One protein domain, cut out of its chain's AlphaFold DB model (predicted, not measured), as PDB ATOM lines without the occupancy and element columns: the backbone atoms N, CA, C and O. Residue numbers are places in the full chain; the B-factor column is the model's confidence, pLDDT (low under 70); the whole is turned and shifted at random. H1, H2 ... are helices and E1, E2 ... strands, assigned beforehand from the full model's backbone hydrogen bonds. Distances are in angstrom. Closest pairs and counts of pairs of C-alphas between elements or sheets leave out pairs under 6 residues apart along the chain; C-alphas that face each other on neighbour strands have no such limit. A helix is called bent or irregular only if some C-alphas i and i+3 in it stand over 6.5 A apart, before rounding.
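AT A GLANCE: This is residues 34 to 127 of the 128 residues of a protein of Ganoderma leucocontextum (UniProt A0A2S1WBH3). A strongly twisted sheet of four strands has H3 laid along one face, over E2 and E4, while the E1-E2 hairpin reaches out to one end of the long axis. The long link between H1 and H2 swings round beyond H3, away from the sheet. The 94 printed residues hold H1, H2, E1, E2, H3, E3, E4 and H4 in chain order; the sheet is antiparallel, order E1, E2, E4, E3. The class is mixed, and the whole is only just compact, close to loose, with a radius of gyration of the C-alphas of 14.4 A and spans of 45, 31 and 25 A.

IN THESE COORDINATES: The strands are E1, residues 64 to 69, 16.0 A; E2, 79 to 87, 25.1 A; E4, 114 to 119, 16.4 A; and E3, 105 to 109, 12.6 A. H3, residues 88 to 101, is 20.6 A long and irregular, with C-alphas 89 and 92 7.5 A apart. H1, 34 to 39, begins at C-alpha 34 (12.038, -13.284, 22.698); H2 is 55 to 59; H4, 122 to 125, ends at C-alpha 125 (-9.134, -27.164, 13.115).

HOW THE PARTS SIT: Across hairpin E1 and E2, N 67 and O 81 are 2.9 A apart; across E2 and E4, N 84 and O 117, 2.9 A; across hairpin E3 and E4, N 105 and O 118, 2.8 A, each within hydrogen-bond range. H3's height over the sheet is 8.3 A, in two layers, helix on one face; it runs along the strands, at 2 degrees to E4 on the local plane. E2, H3 and E3 form a split strand-helix-strand unit, two strands running the same way with E4 between, its crossover right-handed. H1 and H3 only just touch, with 3 pairs of C-alphas within 8 A, by H3's residues 91 to 92 alone; Ile 34 and Ile 91 are closest, C-alphas 7.7 A apart. H2 is not on the sheet, and is close to but not clearly touching H3, the closest C-alphas, of Ile 58 and Ile 97, being 7.4 A apart. H4 only grazes the sheet. Every O i to N i+4 pair is within hydrogen-bond range in H1 and H2, 8 of 10 in H3; H4 is too short for one.

THE WHOLE: The farthest C-alphas, of Lys 46 and Pro 74, are 45.6 A apart. The printed part has no cut; H1 to H2 is the long link. Residues 34 to 62 and 88 to 89 have pLDDT under 70.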
ATOM      1  N   ILE A  34      12.614 -12.042  23.240       60.16
ATOM      2  CA  ILE A  34      12.038 -13.284  22.698       60.16
ATOM      3  C   ILE A  34      11.115 -12.979  21.522       60.16
ATOM      4  O   ILE A  34      11.228 -13.618  20.477       60.16
ATOM      5  N   LEU A  35      10.229 -11.989  21.661       58.47
ATOM      6  CA  LEU A  35       9.347 -11.580  20.572       58.47
ATOM      7  C   LEU A  35      10.139 -11.030  19.378       58.47
ATOM      8  O   LEU A  35       9.846 -11.385  18.237       58.47
ATOM      9  N   ASP A  36      11.162 -10.210  19.619       63.12
ATOM     10  CA  ASP A  36      12.042  -9.686  18.572       63.12
ATOM     11  C   ASP A  36      12.811 -10.806  17.862       63.12
ATOM     12  O   ASP A  36      12.902 -10.824  16.637       63.12
ATOM     13  N   ASN A  37      13.343 -11.773  18.608       63.19
ATOM     14  CA  ASN A  37      14.040 -12.912  18.024       63.19
ATOM     15  C   ASN A  37      13.073 -13.836  17.284       63.19
ATOM     16  O   ASN A  37      13.413 -14.330  16.215       63.19
ATOM     17  N   TYR A  38      11.854 -14.029  17.784       60.25
ATOM     18  CA  TYR A  38      10.821 -14.793  17.093       60.25
ATOM     19  C   TYR A  38      10.419 -14.125  15.773       60.25
ATOM     20  O   TYR A  38      10.452 -14.759  14.722       60.25
ATOM     21  N   THR A  39      10.091 -12.831  15.810       58.22
ATOM     22  CA  THR A  39       9.694 -12.053  14.623       58.22
ATOM     23  C   THR A  39      10.813 -11.959  13.591       58.22
ATOM     24  O   THR A  39      10.540 -11.979  12.394       58.22
ATOM     25  N   LYS A  40      12.075 -11.932  14.033       63.97
ATOM     26  CA  LYS A  40      13.263 -11.958  13.164       63.97
ATOM     27  C   LYS A  40      13.679 -13.375  12.740       63.97
ATOM     28  O   LYS A  40      14.709 -13.516  12.087       63.97
ATOM     29  N   GLY A  41      12.934 -14.420  13.122       55.22
ATOM     30  CA  GLY A  41      13.242 -15.821  12.798       55.22
ATOM     31  C   GLY A  41      14.507 -16.376  13.472       55.22
ATOM     32  O   GLY A  41      15.039 -17.395  13.047       55.22
ATOM     33  N   LYS A  42      15.004 -15.703  14.513       53.72
ATOM     34  CA  LYS A  42      16.238 -16.006  15.252       53.72
ATOM     35  C   LYS A  42      16.020 -16.814  16.531       53.72
ATOM     36  O   LYS A  42      16.985 -17.055  17.254       53.72
ATOM     37  N   LEU A  43      14.787 -17.212  16.859       59.97
ATOM     38  CA  LEU A  43      14.573 -18.072  18.025       59.97
ATOM     39  C   LEU A  43      15.353 -19.382  17.821       59.97
ATOM     40  O   LEU A  43      15.245 -19.958  16.738       59.97
ATOM     41  N   PRO A  44      16.128 -19.880  18.802       50.66
ATOM     42  CA  PRO A  44      16.825 -21.150  18.654       50.66
ATOM     43  C   PRO A  44      15.816 -22.297  18.483       50.66
ATOM     44  O   PRO A  44      15.323 -22.874  19.449       50.66
ATOM     45  N   ILE A  45      15.549 -22.655  17.223       50.06
ATOM     46  CA  ILE A  45      14.648 -23.741  16.793       50.06
ATOM     47  C   ILE A  45      15.065 -25.086  17.416       50.06
ATOM     48  O   ILE A  45      14.237 -25.974  17.592       50.06
ATOM     49  N   LYS A  46      16.331 -25.224  17.845       49.12
ATOM     50  CA  LYS A  46      16.837 -26.401  18.569       49.12
ATOM     51  C   LYS A  46      16.068 -26.725  19.861       49.12
ATOM     52  O   LYS A  46      16.053 -27.889  20.240       49.12
ATOM     53  N   LEU A  47      15.414 -25.751  20.507       50.00
ATOM     54  CA  LEU A  47      14.554 -25.991  21.682       50.00
ATOM     55  C   LEU A  47      13.140 -26.482  21.320       50.00
ATOM     56  O   LEU A  47      12.396 -26.902  22.198       50.00
ATOM     57  N   LEU A  48      12.762 -26.432  20.042       52.81
ATOM     58  CA  LEU A  48      11.399 -26.651  19.544       52.81
ATOM     59  C   LEU A  48      11.315 -27.895  18.654       52.81
ATOM     60  O   LEU A  48      10.531 -27.945  17.708       52.81
ATOM     61  N   ASN A  49      12.155 -28.898  18.918       53.88
ATOM     62  CA  ASN A  49      12.073 -30.163  18.204       53.88
ATOM     63  C   ASN A  49      10.741 -30.844  18.577       53.88
ATOM     64  O   ASN A  49      10.486 -31.134  19.747       53.88
ATOM     65  N   SER A  50       9.869 -31.043  17.584       53.91
ATOM     66  CA  SER A  50       8.478 -31.493  17.761       53.91
ATOM     67  C   SER A  50       8.363 -32.845  18.464       53.91
ATOM     68  O   SER A  50       7.361 -33.116  19.117       53.91
ATOM     69  N   SER A  51       9.422 -33.655  18.400       56.66
ATOM     70  CA  SER A  51       9.550 -34.938  19.100       56.66
ATOM     71  C   SER A  51       9.469 -34.839  20.630       56.66
ATOM     72  O   SER A  51       9.182 -35.845  21.274       56.66
ATOM     73  N   TYR A  52       9.663 -33.653  21.219       54.06
ATOM     74  CA  TYR A  52       9.520 -33.430  22.665       54.06
ATOM     75  C   TYR A  52       8.135 -32.916  23.087       54.06
ATOM     76  O   TYR A  52       7.841 -32.876  24.281       54.06
ATOM     77  N   PHE A  53       7.269 -32.540  22.141       60.91
ATOM     78  CA  PHE A  53       5.930 -32.034  22.444       60.91
ATOM     79  C   PHE A  53       4.893 -33.143  22.278       60.91
ATOM     80  O   PHE A  53       4.440 -33.459  21.182       60.91
ATOM     81  N   SER A  54       4.514 -33.741  23.406       66.69
ATOM     82  CA  SER A  54       3.408 -34.693  23.470       66.69
ATOM     83  C   SER A  54       2.067 -33.968  23.271       66.69
ATOM     84  O   SER A  54       1.861 -32.934  23.909       66.69
ATOM     85  N   PRO A  55       1.116 -34.506  22.487       65.12
ATOM     86  CA  PRO A  55      -0.227 -33.928  22.354       65.12
ATOM     87  C   PRO A  55      -0.908 -33.702  23.715       65.12
ATOM     88  O   PRO A  55      -1.595 -32.705  23.924       65.12
ATOM     89  N   TRP A  56      -0.636 -34.585  24.680       67.31
ATOM     90  CA  TRP A  56      -1.168 -34.522  26.044       67.31
ATOM     91  C   TRP A  56      -0.736 -33.276  26.819       67.31
ATOM     92  O   TRP A  56      -1.442 -32.844  27.725       67.31
ATOM     93  N   PHE A  57       0.400 -32.679  26.459       68.88
ATOM     94  CA  PHE A  57       0.870 -31.441  27.070       68.88
ATOM     95  C   PHE A  57      -0.008 -30.246  26.676       68.88
ATOM     96  O   PHE A  57      -0.290 -29.395  27.510       68.88
ATOM     97  N   ILE A  58      -0.505 -30.220  25.437       69.12
ATOM     98  CA  ILE A  58      -1.375 -29.146  24.934       69.12
ATOM     99  C   ILE A  58      -2.792 -29.292  25.501       69.12
ATOM    100  O   ILE A  58      -3.421 -28.302  25.853       69.12
ATOM    101  N   VAL A  59      -3.289 -30.527  25.628       68.25
ATOM    102  CA  VAL A  59      -4.639 -30.807  26.156       68.25
ATOM    103  C   VAL A  59      -4.737 -30.542  27.666       68.25
ATOM    104  O   VAL A  59      -5.819 -30.262  28.172       68.25
ATOM    105  N   GLY A  60      -3.617 -30.617  28.393       64.50
ATOM    106  CA  GLY A  60      -3.566 -30.340  29.831       64.50
ATOM    107  C   GLY A  60      -3.545 -28.853  30.201       64.50
ATOM    108  O   GLY A  60      -3.748 -28.521  31.369       64.50
ATOM    109  N   GLU A  61      -3.303 -27.965  29.235       64.38
ATOM    110  CA  GLU A  61      -3.257 -26.517  29.446       64.38
ATOM    111  C   GLU A  61      -4.680 -25.943  29.514       64.38
ATOM    112  O   GLU A  61      -5.403 -25.858  28.521       64.38
ATOM    113  N   ALA A  62      -5.091 -25.529  30.713       57.22
ATOM    114  CA  ALA A  62      -6.419 -24.976  30.982       57.22
ATOM    115  C   ALA A  62      -6.612 -23.530  30.471       57.22
ATOM    116  O   ALA A  62      -7.679 -22.950  30.666       57.22
ATOM    117  N   GLU A  63      -5.606 -22.931  29.824       72.44
ATOM    118  CA  GLU A  63      -5.651 -21.547  29.312       72.44
ATOM    119  C   GLU A  63      -6.216 -21.434  27.880       72.44
ATOM    120  O   GLU A  63      -6.245 -20.350  27.283       72.44
ATOM    121  N   GLY A  64      -6.657 -22.555  27.300       79.94
ATOM    122  CA  GLY A  64      -7.238 -22.599  25.965       79.94
ATOM    123  C   GLY A  64      -8.719 -22.233  25.912       79.94
ATOM    124  O   GLY A  64      -9.532 -22.695  26.705       79.94
ATOM    125  N   ASN A  65      -9.087 -21.432  24.915       85.94
ATOM    126  CA  ASN A  65     -10.460 -21.068  24.601       85.94
ATOM    127  C   ASN A  65     -10.819 -21.502  23.176       85.94
ATOM    128  O   ASN A  65     -10.180 -21.075  22.212       85.94
ATOM    129  N   PHE A  66     -11.889 -22.281  23.038       85.69
ATOM    130  CA  PHE A  66     -12.511 -22.584  21.750       85.69
ATOM    131  C   PHE A  66     -13.738 -21.689  21.570       85.69
ATOM    132  O   PHE A  66     -14.634 -21.684  22.413       85.69
ATOM    133  N   ASP A  67     -13.789 -20.914  20.486       86.69
ATOM    134  CA  ASP A  67     -14.928 -20.050  20.180       86.69
ATOM    135  C   ASP A  67     -15.287 -20.030  18.695       86.69
ATOM    136  O   ASP A  67     -14.471 -20.295  17.812       86.69
ATOM    137  N   SER A  68     -16.539 -19.675  18.426       86.25
ATOM    138  CA  SER A  68     -17.052 -19.406  17.089       86.25
ATOM    139  C   SER A  68     -17.479 -17.950  16.984       86.25
ATOM    140  O   SER A  68     -18.238 -17.458  17.820       86.25
ATOM    141  N   VAL A  69     -17.041 -17.268  15.930       86.12
ATOM    142  CA  VAL A  69     -17.501 -15.921  15.591       86.12
ATOM    143  C   VAL A  69     -18.515 -16.020  14.472       86.12
ATOM    144  O   VAL A  69     -18.198 -16.482  13.374       86.12
ATOM    145  N   ILE A  70     -19.724 -15.550  14.751       86.25
ATOM    146  CA  ILE A  70     -20.782 -15.399  13.759       86.25
ATOM    147  C   ILE A  70     -20.806 -13.928  13.352       86.25
ATOM    148  O   ILE A  70     -20.962 -13.040  14.189       86.25
ATOM    149  N   SER A  71     -20.598 -13.671  12.065       84.69
ATOM    150  CA  SER A  71     -20.703 -12.325  11.511       84.69
ATOM    151  C   SER A  71     -22.171 -11.956  11.319       84.69
ATOM    152  O   SER A  71     -22.969 -12.783  10.890       84.69
ATOM    153  N   GLN A  72     -22.520 -10.695  11.575       88.12
ATOM    154  CA  GLN A  72     -23.839 -10.158  11.220       88.12
ATOM    155  C   GLN A  72     -24.008  -9.996   9.704       88.12
ATOM    156  O   GLN A  72     -25.126  -9.869   9.213       88.12
ATOM    157  N   ASN A  73     -22.905  -9.998   8.948       90.56
ATOM    158  CA  ASN A  73     -22.966  -9.980   7.498       90.56
ATOM    159  C   ASN A  73     -23.262 -11.401   6.984       90.56
ATOM    160  O   ASN A  73     -22.387 -12.262   7.107       90.56
ATOM    161  N   PRO A  74     -24.420 -11.646   6.343       84.31
ATOM    162  CA  PRO A  74     -24.814 -12.978   5.880       84.31
ATOM    163  C   PRO A  74     -23.895 -13.542   4.788       84.31
ATOM    164  O   PRO A  74     -23.927 -14.737   4.512       84.31
ATOM    165  N   LYS A  75     -23.057 -12.705   4.162       90.25
ATOM    166  CA  LYS A  75     -22.055 -13.142   3.177       90.25
ATOM    167  C   LYS A  75     -20.789 -13.712   3.818       90.25
ATOM    168  O   LYS A  75     -19.958 -14.280   3.115       90.25
ATOM    169  N   VAL A  76     -20.602 -13.522   5.124       86.56
ATOM    170  CA  VAL A  76     -19.407 -13.966   5.844       86.56
ATOM    171  C   VAL A  76     -19.732 -15.255   6.582       86.56
ATOM    172  O   VAL A  76     -20.587 -15.284   7.463       86.56
ATOM    173  N   LEU A  77     -19.025 -16.324   6.223       85.69
ATOM    174  CA  LEU A  77     -19.177 -17.618   6.876       85.69
ATOM    175  C   LEU A  77     -18.732 -17.558   8.350       85.69
ATOM    176  O   LEU A  77     -17.821 -16.791   8.684       85.69
ATOM    177  N   PRO A  78     -19.328 -18.383   9.233       85.38
ATOM    178  CA  PRO A  78     -18.880 -18.509  10.615       85.38
ATOM    179  C   PRO A  78     -17.393 -18.873  10.694       85.38
ATOM    180  O   PRO A  78     -16.920 -19.754   9.971       85.38
ATOM    181  N   LYS A  79     -16.659 -18.217  11.596       87.06
ATOM    182  CA  LYS A  79     -15.228 -18.464  11.817       87.06
ATOM    183  C   LYS A  79     -15.033 -19.218  13.129       87.06
ATOM    184  O   LYS A  79     -15.323 -18.677  14.194       87.06
ATOM    185  N   PHE A  80     -14.495 -20.430  13.063       90.00
ATOM    186  CA  PHE A  80     -14.068 -21.185  14.245       90.00
ATOM    187  C   PHE A  80     -12.647 -20.791  14.637       90.00
ATOM    188  O   PHE A  80     -11.796 -20.562  13.771       90.00
ATOM    189  N   ARG A  81     -12.395 -20.678  15.940       91.12
ATOM    190  CA  ARG A  81     -11.100 -20.274  16.482       91.12
ATOM    191  C   ARG A  81     -10.751 -21.086  17.719       91.12
ATOM    192  O   ARG A  81     -11.556 -21.212  18.637       91.12
ATOM    193  N   LEU A  82      -9.511 -21.553  17.756       89.31
ATOM    194  CA  LEU A  82      -8.825 -21.958  18.975       89.31
ATOM    195  C   LEU A  82      -7.891 -20.817  19.375       89.31
ATOM    196  O   LEU A  82      -7.075 -20.368  18.565       89.31
ATOM    197  N   ARG A  83      -8.017 -20.333  20.607       90.56
ATOM    198  CA  ARG A  83      -7.170 -19.283  21.170       90.56
ATOM    199  C   ARG A  83      -6.492 -19.776  22.434       90.56
ATOM    200  O   ARG A  83      -7.170 -20.145  23.381       90.56
ATOM    201  N   LEU A  84      -5.168 -19.716  22.468       88.88
ATOM    202  CA  LEU A  84      -4.382 -19.909  23.684       88.88
ATOM    203  C   LEU A  84      -3.847 -18.550  24.102       88.88
ATOM    204  O   LEU A  84      -3.268 -17.838  23.279       88.88
ATOM    205  N   THR A  85      -4.092 -18.160  25.345       87.56
ATOM    206  CA  THR A  85      -3.752 -16.824  25.834       87.56
ATOM    207  C   THR A  85      -2.910 -16.965  27.082       87.56
ATOM    208  O   THR A  85      -3.409 -17.484  28.068       87.56
ATOM    209  N   SER A  86      -1.670 -16.484  27.041       84.31
ATOM    210  CA  SER A  86      -0.749 -16.629  28.164       84.31
ATOM    211  C   SER A  86       0.140 -15.403  28.356       84.31
ATOM    212  O   SER A  86       0.274 -14.542  27.473       84.31
ATOM    213  N   LYS A  87       0.717 -15.274  29.552       77.38
ATOM    214  CA  LYS A  87       1.556 -14.125  29.919       77.38
ATOM    215  C   LYS A  87       2.878 -14.137  29.142       77.38
ATOM    216  O   LYS A  87       3.291 -15.129  28.557       77.38
ATOM    217  N   CYS A  88       3.565 -12.996  29.170       62.91
ATOM    218  CA  CYS A  88       4.844 -12.740  28.495       62.91
ATOM    219  C   CYS A  88       5.898 -13.856  28.610       62.91
ATOM    220  O   CYS A  88       6.657 -14.076  27.669       62.91
ATOM    221  N   LEU A  89       5.966 -14.523  29.765       63.41
ATOM    222  CA  LEU A  89       6.975 -15.542  30.066       63.41
ATOM    223  C   LEU A  89       6.743 -16.849  29.293       63.41
ATOM    224  O   LEU A  89       7.694 -17.581  29.029       63.41
ATOM    225  N   ASP A  90       5.515 -17.083  28.833       72.69
ATOM    226  CA  ASP A  90       5.093 -18.325  28.187       72.69
ATOM    227  C   ASP A  90       4.978 -18.175  26.660       72.69
ATOM    228  O   ASP A  90       4.436 -19.026  25.957       72.69
ATOM    229  N   ILE A  91       5.548 -17.110  26.085       75.75
ATOM    230  CA  ILE A  91       5.570 -16.931  24.625       75.75
ATOM    231  C   ILE A  91       6.288 -18.090  23.913       75.75
ATOM    232  O   ILE A  91       5.863 -18.505  22.838       75.75
ATOM    233  N   VAL A  92       7.339 -18.658  24.518       76.00
ATOM    234  CA  VAL A  92       8.072 -19.804  23.948       76.00
ATOM    235  C   VAL A  92       7.159 -21.025  23.828       76.00
ATOM    236  O   VAL A  92       7.204 -21.724  22.816       76.00
ATOM    237  N   LEU A  93       6.286 -21.234  24.816       79.00
ATOM    238  CA  LEU A  93       5.264 -22.275  24.793       79.00
ATOM    239  C   LEU A  93       4.278 -22.042  23.640       79.00
ATOM    240  O   LEU A  93       4.052 -22.941  22.831       79.00
ATOM    241  N   LEU A  94       3.758 -20.822  23.491       82.56
ATOM    242  CA  LEU A  94       2.858 -20.485  22.381       82.56
ATOM    243  C   LEU A  94       3.532 -20.665  21.007       82.56
ATOM    244  O   LEU A  94       2.906 -21.157  20.068       82.56
ATOM    245  N   CYS A  95       4.816 -20.321  20.879       79.12
ATOM    246  CA  CYS A  95       5.600 -20.580  19.669       79.12
ATOM    247  C   CYS A  95       5.729 -22.082  19.380       79.12
ATOM    248  O   CYS A  95       5.574 -22.491  18.229       79.12
ATOM    249  N   ALA A  96       5.970 -22.902  20.405       77.19
ATOM    250  CA  ALA A  96       6.043 -24.352  20.260       77.19
ATOM    251  C   ALA A  96       4.719 -24.949  19.782       77.19
ATOM    252  O   ALA A  96       4.696 -25.729  18.831       77.19
ATOM    253  N   ILE A  97       3.608 -24.525  20.384       81.44
ATOM    254  CA  ILE A  97       2.271 -24.995  20.014       81.44
ATOM    255  C   ILE A  97       1.921 -24.577  18.580       81.44
ATOM    256  O   ILE A  97       1.365 -25.368  17.817       81.44
ATOM    257  N   LYS A  98       2.306 -23.366  18.162       83.88
ATOM    258  CA  LYS A  98       2.150 -22.930  16.768       83.88
ATOM    259  C   LYS A  98       2.909 -23.839  15.795       83.88
ATOM    260  O   LYS A  98       2.368 -24.193  14.749       83.88
ATOM    261  N   ILE A  99       4.153 -24.205  16.119       82.25
ATOM    262  CA  ILE A  99       4.954 -25.127  15.300       82.25
ATOM    263  C   ILE A  99       4.291 -26.504  15.252       82.25
ATOM    264  O   ILE A  99       4.182 -27.072  14.171       82.25
ATOM    265  N   TYR A 100       3.797 -27.001  16.390       81.69
ATOM    266  CA  TYR A 100       3.083 -28.275  16.475       81.69
ATOM    267  C   TYR A 100       1.856 -28.314  15.552       81.69
ATOM    268  O   TYR A 100       1.703 -29.250  14.773       81.69
ATOM    269  N   PHE A 101       1.012 -27.276  15.570       82.75
ATOM    270  CA  PHE A 101      -0.141 -27.194  14.665       82.75
ATOM    271  C   PHE A 101       0.235 -26.863  13.210       82.75
ATOM    272  O   PHE A 101      -0.614 -26.964  12.321       82.75
ATOM    273  N   GLY A 102       1.472 -26.420  12.954       83.19
ATOM    274  CA  GLY A 102       1.936 -25.957  11.642       83.19
ATOM    275  C   GLY A 102       1.184 -24.728  11.115       83.19
ATOM    276  O   GLY A 102       1.229 -24.438   9.921       83.19
ATOM    277  N   SER A 103       0.439 -24.029  11.976       86.00
ATOM    278  CA  SER A 103      -0.510 -22.977  11.608       86.00
ATOM    279  C   SER A 103      -0.823 -22.081  12.809       86.00
ATOM    280  O   SER A 103      -0.573 -22.443  13.958       86.00
ATOM    281  N   GLY A 104      -1.389 -20.905  12.543       87.69
ATOM    282  CA  GLY A 104      -1.845 -19.956  13.557       87.69
ATOM    283  C   GLY A 104      -1.086 -18.630  13.575       87.69
ATOM    284  O   GLY A 104       0.041 -18.498  13.090       87.69
ATOM    285  N   SER A 105      -1.732 -17.633  14.165       88.25
ATOM    286  CA  SER A 105      -1.245 -16.262  14.287       88.25
ATOM    287  C   SER A 105      -0.938 -15.957  15.745       88.25
ATOM    288  O   SER A 105      -1.792 -16.143  16.605       88.25
ATOM    289  N   LEU A 106       0.272 -15.470  16.020       86.56
ATOM    290  CA  LEU A 106       0.698 -15.063  17.356       86.56
ATOM    291  C   LEU A 106       0.749 -13.536  17.415       86.56
ATOM    292  O   LEU A 106       1.385 -12.916  16.564       86.56
ATOM    293  N   TYR A 107       0.074 -12.937  18.393       84.56
ATOM    294  CA  TYR A 107       0.023 -11.484  18.566       84.56
ATOM    295  C   TYR A 107       0.029 -11.085  20.045       84.56
ATOM    296  O   TYR A 107      -0.405 -11.843  20.911       84.56
ATOM    297  N   LEU A 108       0.535  -9.883  20.329       83.62
ATOM    298  CA  LEU A 108       0.561  -9.275  21.661       83.62
ATOM    299  C   LEU A 108      -0.632  -8.331  21.818       83.62
ATOM    300  O   LEU A 108      -0.783  -7.398  21.024       83.62
ATOM    301  N   ARG A 109      -1.440  -8.520  22.862       82.12
ATOM    302  CA  ARG A 109      -2.411  -7.504  23.287       82.12
ATOM    303  C   ARG A 109      -1.675  -6.418  24.057       82.12
ATOM    304  O   ARG A 109      -1.146  -6.675  25.137       82.12
ATOM    305  N   LYS A 110      -1.599  -5.218  23.478       79.44
ATOM    306  CA  LYS A 110      -0.796  -4.110  24.019       79.44
ATOM    307  C   LYS A 110      -1.327  -3.617  25.362       79.44
ATOM    308  O   LYS A 110      -0.544  -3.185  26.196       79.44
ATOM    309  N   GLU A 111      -2.634  -3.716  25.564       83.12
ATOM    310  CA  GLU A 111      -3.334  -3.221  26.748       83.12
ATOM    311  C   GLU A 111      -3.039  -4.086  27.975       83.12
ATOM    312  O   GLU A 111      -2.916  -3.578  29.083       83.12
ATOM    313  N   THR A 112      -2.918  -5.401  27.777       82.50
ATOM    314  CA  THR A 112      -2.752  -6.367  28.870       82.50
ATOM    315  C   THR A 112      -1.344  -6.949  28.960       82.50
ATOM    316  O   THR A 112      -1.011  -7.579  29.961       82.50
ATOM    317  N   GLY A 113      -0.509  -6.777  27.929       78.25
ATOM    318  CA  GLY A 113       0.818  -7.396  27.857       78.25
ATOM    319  C   GLY A 113       0.773  -8.922  27.704       78.25
ATOM    320  O   GLY A 113       1.727  -9.609  28.065       78.25
ATOM    321  N   VAL A 114      -0.346  -9.456  27.210       84.50
ATOM    322  CA  VAL A 114      -0.613 -10.896  27.099       84.50
ATOM    323  C   VAL A 114      -0.472 -11.341  25.646       84.50
ATOM    324  O   VAL A 114      -0.972 -10.673  24.734       84.50
ATOM    325  N   PHE A 115       0.186 -12.477  25.424       85.12
ATOM    326  CA  PHE A 115       0.297 -13.077  24.101       85.12
ATOM    327  C   PHE A 115      -0.877 -14.008  23.832       85.12
ATOM    328  O   PHE A 115      -1.305 -14.770  24.696       85.12
ATOM    329  N   THR A 116      -1.377 -13.966  22.602       88.81
ATOM    330  CA  THR A 116      -2.411 -14.878  22.128       88.81
ATOM    331  C   THR A 116      -1.920 -15.596  20.879       88.81
ATOM    332  O   THR A 116      -1.501 -14.954  19.914       88.81
ATOM    333  N   LEU A 117      -2.005 -16.925  20.890       89.56
ATOM    334  CA  LEU A 117      -1.968 -17.756  19.692       89.56
ATOM    335  C   LEU A 117      -3.406 -18.008  19.233       89.56
ATOM    336  O   LEU A 117      -4.202 -18.548  19.994       89.56
ATOM    337  N   GLU A 118      -3.733 -17.647  17.995       91.56
ATOM    338  CA  GLU A 118      -5.019 -17.936  17.354       91.56
ATOM    339  C   GLU A 118      -4.830 -18.901  16.181       91.56
ATOM    340  O   GLU A 118      -4.168 -18.572  15.195       91.56
ATOM    341  N   VAL A 119      -5.476 -20.061  16.244       90.94
ATOM    342  CA  VAL A 119      -5.608 -20.995  15.123       90.94
ATOM    343  C   VAL A 119      -7.030 -20.888  14.589       90.94
ATOM    344  O   VAL A 119      -7.995 -21.100  15.316       90.94
ATOM    345  N   SER A 120      -7.165 -20.528  13.312       90.25
ATOM    346  CA  SER A 120      -8.475 -20.346  12.673       90.25
ATOM    347  C   SER A 120      -8.596 -20.925  11.267       90.25
ATOM    348  O   SER A 120      -9.644 -20.801  10.635       90.25
ATOM    349  N   SER A 121      -7.541 -21.575  10.771       88.19
ATOM    350  CA  SER A 121      -7.631 -22.338   9.531       88.19
ATOM    351  C   SER A 121      -8.578 -23.515   9.742       88.19
ATOM    352  O   SER A 121      -8.360 -24.339  10.631       88.19
ATOM    353  N   GLN A 122      -9.611 -23.609   8.908       85.94
ATOM    354  CA  GLN A 122     -10.579 -24.698   8.979       85.94
ATOM    355  C   GLN A 122      -9.920 -26.059   8.715       85.94
ATOM    356  O   GLN A 122     -10.302 -27.056   9.321       85.94
ATOM    357  N   GLU A 123      -8.907 -26.101   7.848       88.44
ATOM    358  CA  GLU A 123      -8.129 -27.312   7.575       88.44
ATOM    359  C   GLU A 123      -7.336 -27.770   8.796       88.44
ATOM    360  O   GLU A 123      -7.249 -28.966   9.052       88.44
ATOM    361  N   THR A 124      -6.767 -26.827   9.552       84.56
ATOM    362  CA  THR A 124      -6.054 -27.140  10.793       84.56
ATOM    363  C   THR A 124      -7.037 -27.582  11.870       84.56
ATOM    364  O   THR A 124      -6.823 -28.623  12.470       84.56
ATOM    365  N   ILE A 125      -8.137 -26.849  12.076       86.31
ATOM    366  CA  ILE A 125      -9.134 -27.164  13.115       86.31
ATOM    367  C   ILE A 125      -9.746 -28.553  12.911       86.31
ATOM    368  O   ILE A 125      -9.961 -29.254  13.884       86.31
ATOM    369  N   LYS A 126      -9.978 -28.985  11.666       87.12
ATOM    370  CA  LYS A 126     -10.482 -30.340  11.369       87.12
ATOM    371  C   LYS A 126      -9.501 -31.471  11.718       87.12
ATOM    372  O   LYS A 126      -9.915 -32.625  11.718       87.12
ATOM    373  N   LYS A 127      -8.215 -31.162  11.909       83.44
ATOM    374  CA  LYS A 127      -7.153 -32.131  12.235       83.44
ATOM    375  C   LYS A 127      -6.831 -32.183  13.731       83.44
ATOM    376  O   LYS A 127      -6.071 -33.061  14.129       83.44
TER     377      LYS A 127